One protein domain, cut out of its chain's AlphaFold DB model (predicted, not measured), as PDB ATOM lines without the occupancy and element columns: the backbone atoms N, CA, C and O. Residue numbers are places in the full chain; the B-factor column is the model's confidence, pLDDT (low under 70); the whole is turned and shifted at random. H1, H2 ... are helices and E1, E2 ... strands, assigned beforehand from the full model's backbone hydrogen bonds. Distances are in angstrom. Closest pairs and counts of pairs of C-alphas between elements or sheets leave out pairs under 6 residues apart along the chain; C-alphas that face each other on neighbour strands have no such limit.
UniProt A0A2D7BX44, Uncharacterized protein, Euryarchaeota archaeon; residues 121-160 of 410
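Overview. This is residues 121 to 160 of the 410 residues of an uncharacterized protein of Euryarchaeota archaeon (UniProt A0A2D7BX44). A loose rod has a small two-stranded hairpin, E1 and E2, at one end and the strand E3 running out to the other, with the short helix H1 between them to one side. The opening loop, residues 121 to 129, straddles the beginning of E3, pairing with it through residues 121 to 122 and 128 to 129. The printed part has 40 residues, 19 of them, under half, in named elements: H1, E1, E2, E3 along the chain, class mixed. The radius of gyration of the C-alphas is 11.4 A; the spans are 41 by 17 by 11 A.

Arrangement. E1, residues 141 to 143, and E2, residues 146 to 148, form an antiparallel hairpin at 144 degrees, with N 148 and O 141 2.8 A apart, within hydrogen-bond range. H1, residues 131 to 137, is apart from E2, and only just apart from E3, residues 154 to 159, at 8.3 A between closest C-alphas. In H1, 2 of 3 O i to N i+4 pairs are within range. E3 pairs with no named strand.

Along the chain. H1 begins at C-alpha 131 (-107.573, 70.422, 22.970) and is 9.9 A long. E3, 16.0 A, ends at C-alpha 159 (-92.418, 53.249, 25.878).

Size, cuts and confidence. The C-alphas farthest apart, of Lys 144 and Ser 160, are 41.9 A apart. The printed part has no cut, and its three links are tight. pLDDT is under 70 at residues 124 to 126 and 157 to 160.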
ATOM      1  N   GLU A 121     -96.396  64.650  27.345       77.38
ATOM      2  CA  GLU A 121     -96.955  65.871  26.767       77.38
ATOM      3  C   GLU A 121     -95.855  66.612  26.007       77.38
ATOM      4  O   GLU A 121     -94.822  66.959  26.574       77.38
ATOM      5  N   THR A 122     -96.070  66.879  24.721       77.19
ATOM      6  CA  THR A 122     -95.138  67.661  23.900       77.19
ATOM      7  C   THR A 122     -95.885  68.757  23.153       77.19
ATOM      8  O   THR A 122     -97.045  68.607  22.786       77.19
ATOM      9  N   THR A 123     -95.232  69.890  22.911       75.56
ATOM     10  CA  THR A 123     -95.773  70.979  22.075       75.56
ATOM     11  C   THR A 123     -95.339  70.864  20.611       75.56
ATOM     12  O   THR A 123     -95.811  71.614  19.758       75.56
ATOM     13  N   SER A 124     -94.465  69.900  20.306       69.00
ATOM     14  CA  SER A 124     -93.918  69.606  18.981       69.00
ATOM     15  C   SER A 124     -93.941  68.095  18.689       69.00
ATOM     16  O   SER A 124     -94.010  67.268  19.604       69.00
ATOM     17  N   GLY A 125     -93.910  67.724  17.404       69.56
ATOM     18  CA  GLY A 125     -93.879  66.328  16.942       69.56
ATOM     19  C   GLY A 125     -95.245  65.704  16.609       69.56
ATOM     20  O   GLY A 125     -96.285  66.364  16.622       69.56
ATOM     21  N   SER A 126     -95.235  64.413  16.261       64.31
ATOM     22  CA  SER A 126     -96.432  63.618  15.937       64.31
ATOM     23  C   SER A 126     -97.170  63.213  17.209       64.31
ATOM     24  O   SER A 126     -96.497  62.762  18.123       64.31
ATOM     25  N   GLY A 127     -98.503  63.327  17.258       76.00
ATOM     26  CA  GLY A 127     -99.298  63.031  18.457       76.00
ATOM     27  C   GLY A 127    -100.741  63.505  18.390       76.00
ATOM     28  O   GLY A 127    -101.040  64.442  17.639       76.00
ATOM     29  N   ARG A 128    -101.632  62.913  19.200       82.44
ATOM     30  CA  ARG A 128    -103.018  63.398  19.324       82.44
ATOM     31  C   ARG A 128    -103.021  64.699  20.127       82.44
ATOM     32  O   ARG A 128    -102.489  64.740  21.230       82.44
ATOM     33  N   ILE A 129    -103.640  65.747  19.587       85.81
ATOM     34  CA  ILE A 129    -103.784  67.032  20.284       85.81
ATOM     35  C   ILE A 129    -104.771  66.876  21.449       85.81
ATOM     36  O   ILE A 129    -105.891  66.393  21.258       85.81
ATOM     37  N   ASP A 130    -104.369  67.303  22.646       87.06
ATOM     38  CA  ASP A 130    -105.259  67.495  23.791       87.06
ATOM     39  C   ASP A 130    -105.790  68.931  23.753       87.06
ATOM     40  O   ASP A 130    -105.176  69.869  24.272       87.06
ATOM     41  N   TRP A 131    -106.936  69.113  23.093       86.56
ATOM     42  CA  TRP A 131    -107.573  70.422  22.970       86.56
ATOM     43  C   TRP A 131    -107.962  71.002  24.328       86.56
ATOM     44  O   TRP A 131    -107.756  72.188  24.559       86.56
ATOM     45  N   SER A 132    -108.432  70.181  25.269       86.50
ATOM     46  CA  SER A 132    -108.820  70.650  26.601       86.50
ATOM     47  C   SER A 132    -107.637  71.253  27.362       86.50
ATOM     48  O   SER A 132    -107.789  72.267  28.041       86.50
ATOM     49  N   LYS A 133    -106.440  70.660  27.287       83.38
ATOM     50  CA  LYS A 133    -105.224  71.258  27.871       83.38
ATOM     51  C   LYS A 133    -104.687  72.419  27.039       83.38
ATOM     52  O   LYS A 133    -104.303  73.425  27.628       83.38
ATOM     53  N   THR A 134    -104.716  72.314  25.713       86.00
ATOM     54  CA  THR A 134    -104.247  73.369  24.797       86.00
ATOM     55  C   THR A 134    -105.008  74.676  25.004       86.00
ATOM     56  O   THR A 134    -104.383  75.714  25.187       86.00
ATOM     57  N   LEU A 135    -106.341  74.622  25.074       87.25
ATOM     58  CA  LEU A 135    -107.190  75.796  25.299       87.25
ATOM     59  C   LEU A 135    -106.931  76.465  26.661       87.25
ATOM     60  O   LEU A 135    -107.112  77.669  26.790       87.25
ATOM     61  N   ARG A 136    -106.507  75.693  27.675       85.00
ATOM     62  CA  ARG A 136    -106.231  76.198  29.032       85.00
ATOM     63  C   ARG A 136    -104.825  76.766  29.207       85.00
ATOM     64  O   ARG A 136    -104.646  77.665  30.019       85.00
ATOM     65  N   LYS A 137    -103.825  76.187  28.538       82.44
ATOM     66  CA  LYS A 137    -102.401  76.444  28.822       82.44
ATOM     67  C   LYS A 137    -101.657  77.169  27.701       82.44
ATOM     68  O   LYS A 137    -100.643  77.798  27.983       82.44
ATOM     69  N   SER A 138    -102.119  77.079  26.456       83.50
ATOM     70  CA  SER A 138    -101.479  77.736  25.313       83.50
ATOM     71  C   SER A 138    -102.218  79.029  24.970       83.50
ATOM     72  O   SER A 138    -103.445  79.049  24.942       83.50
ATOM     73  N   GLN A 139    -101.489  80.105  24.666       84.31
ATOM     74  CA  GLN A 139    -102.108  81.332  24.162       84.31
ATOM     75  C   GLN A 139    -102.379  81.217  22.652       84.31
ATOM     76  O   GLN A 139    -101.467  80.847  21.906       84.31
ATOM     77  N   PRO A 140    -103.607  81.509  22.184       88.38
ATOM     78  CA  PRO A 140    -103.889  81.572  20.759       88.38
ATOM     79  C   PRO A 140    -103.388  82.879  20.145       88.38
ATOM     80  O   PRO A 140    -103.390  83.931  20.783       88.38
ATOM     81  N   LEU A 141    -103.065  82.824  18.857       88.25
ATOM     82  CA  LEU A 141    -102.997  84.005  18.009       88.25
ATOM     83  C   LEU A 141    -104.383  84.289  17.435       88.25
ATOM     84  O   LEU A 141    -104.988  83.434  16.789       88.25
ATOM     85  N   TRP A 142    -104.889  85.495  17.665       87.38
ATOM     86  CA  TRP A 142    -106.197  85.908  17.172       87.38
ATOM     87  C   TRP A 142    -106.106  86.344  15.710       87.38
ATOM     88  O   TRP A 142    -105.379  87.275  15.371       87.38
ATOM     89  N   THR A 143    -106.856  85.668  14.841       89.81
ATOM     90  CA  THR A 143    -106.962  85.996  13.413       89.81
ATOM     91  C   THR A 143    -108.407  86.333  13.051       89.81
ATOM     92  O   THR A 143    -109.330  86.025  13.806       89.81
ATOM     93  N   LYS A 144    -108.635  86.922  11.868       85.06
ATOM     94  CA  LYS A 144    -109.992  87.219  11.364       85.06
ATOM     95  C   LYS A 144    -110.872  85.966  11.207       85.06
ATOM     96  O   LYS A 144    -112.089  86.080  11.217       85.06
ATOM     97  N   SER A 145    -110.259  84.788  11.090       87.56
ATOM     98  CA  SER A 145    -110.913  83.476  10.990       87.56
ATOM     99  C   SER A 145    -111.026  82.728  12.327       87.56
ATOM    100  O   SER A 145    -111.496  81.594  12.346       87.56
ATOM    101  N   GLY A 146    -110.593  83.334  13.439       86.62
ATOM    102  CA  GLY A 146    -110.631  82.737  14.777       86.62
ATOM    103  C   GLY A 146    -109.248  82.504  15.411       86.62
ATOM    104  O   GLY A 146    -108.224  82.925  14.862       86.62
ATOM    105  N   PRO A 147    -109.202  81.875  16.600       87.06
ATOM    106  CA  PRO A 147    -107.963  81.617  17.329       87.06
ATOM    107  C   PRO A 147    -107.133  80.501  16.674       87.06
ATOM    108  O   PRO A 147    -107.631  79.403  16.427       87.06
ATOM    109  N   VAL A 148    -105.843  80.758  16.448       87.44
ATOM    110  CA  VAL A 148    -104.876  79.788  15.912       87.44
ATOM    111  C   VAL A 148    -103.847  79.438  16.986       87.44
ATOM    112  O   VAL A 148    -103.152  80.305  17.511       87.44
ATOM    113  N   TYR A 149    -103.720  78.147  17.297       87.31
ATOM    114  CA  TYR A 149    -102.757  77.633  18.273       87.31
ATOM    115  C   TYR A 149    -101.528  77.077  17.548       87.31
ATOM    116  O   TYR A 149    -101.585  75.979  16.997       87.31
ATOM    117  N   LEU A 150    -100.417  77.823  17.554       83.75
ATOM    118  CA  LEU A 150     -99.174  77.413  16.877       83.75
ATOM    119  C   LEU A 150     -98.456  76.247  17.576       83.75
ATOM    120  O   LEU A 150     -97.822  75.432  16.912       83.75
ATOM    121  N   SER A 151     -98.609  76.141  18.899       83.62
ATOM    122  CA  SER A 151     -97.978  75.108  19.732       83.62
ATOM    123  C   SER A 151     -99.035  74.358  20.555       83.62
ATOM    124  O   SER A 151     -99.131  74.561  21.773       83.62
ATOM    125  N   PRO A 152     -99.897  73.544  19.912       84.31
ATOM    126  CA  PRO A 152    -100.902  72.773  20.626       84.31
ATOM    127  C   PRO A 152    -100.237  71.684  21.474       84.31
ATOM    128  O   PRO A 152     -99.275  71.048  21.043       84.31
ATOM    129  N   ILE A 153    -100.766  71.449  22.675       84.94
ATOM    130  CA  ILE A 153    -100.292  70.376  23.551       84.94
ATOM    131  C   ILE A 153    -100.744  69.046  22.951       84.94
ATOM    132  O   ILE A 153    -101.939  68.784  22.790       84.94
ATOM    133  N   ARG A 154     -99.779  68.200  22.611       84.50
ATOM    134  CA  ARG A 154     -99.966  66.857  22.064       84.50
ATOM    135  C   ARG A 154     -99.633  65.822  23.125       84.50
ATOM    136  O   ARG A 154     -98.701  65.996  23.902       84.50
ATOM    137  N   ILE A 155    -100.398  64.737  23.137       77.94
ATOM    138  CA  ILE A 155    -100.144  63.570  23.974       77.94
ATOM    139  C   ILE A 155     -99.555  62.473  23.100       77.94
ATOM    140  O   ILE A 155    -100.188  62.028  22.136       77.94
ATOM    141  N   ASN A 156     -98.378  62.006  23.503       70.62
ATOM    142  CA  ASN A 156     -97.662  60.901  22.891       70.62
ATOM    143  C   ASN A 156     -97.498  59.761  23.871       70.62
ATOM    144  O   ASN A 156     -97.199  59.970  25.041       70.62
ATOM    145  N   THR A 157     -97.655  58.542  23.380       61.50
ATOM    146  CA  THR A 157     -97.366  57.343  24.156       61.50
ATOM    147  C   THR A 157     -95.911  56.953  23.916       61.50
ATOM    148  O   THR A 157     -95.561  56.517  22.823       61.50
ATOM    149  N   ILE A 158     -95.055  57.141  24.921       61.59
ATOM    150  CA  ILE A 158     -93.646  56.735  24.896       61.59
ATOM    151  C   ILE A 158     -93.507  55.434  25.686       61.59
ATOM    152  O   ILE A 158     -94.017  55.316  26.797       61.59
ATOM    153  N   TYR A 159     -92.804  54.448  25.133       60.47
ATOM    154  CA  TYR A 159     -92.418  53.249  25.878       60.47
ATOM    155  C   TYR A 159     -91.246  53.605  26.803       60.47
ATOM    156  O   TYR A 159     -90.104  53.666  26.350       60.47
ATOM    157  N   SER A 160     -91.521  53.899  28.074       59.66
ATOM    158  CA  SER A 160     -90.547  54.533  28.976       59.66
ATOM    159  C   SER A 160     -89.532  53.568  29.601       59.66
ATOM    160  O   SER A 160     -88.475  54.003  30.048       59.66
TER     161      SER A 160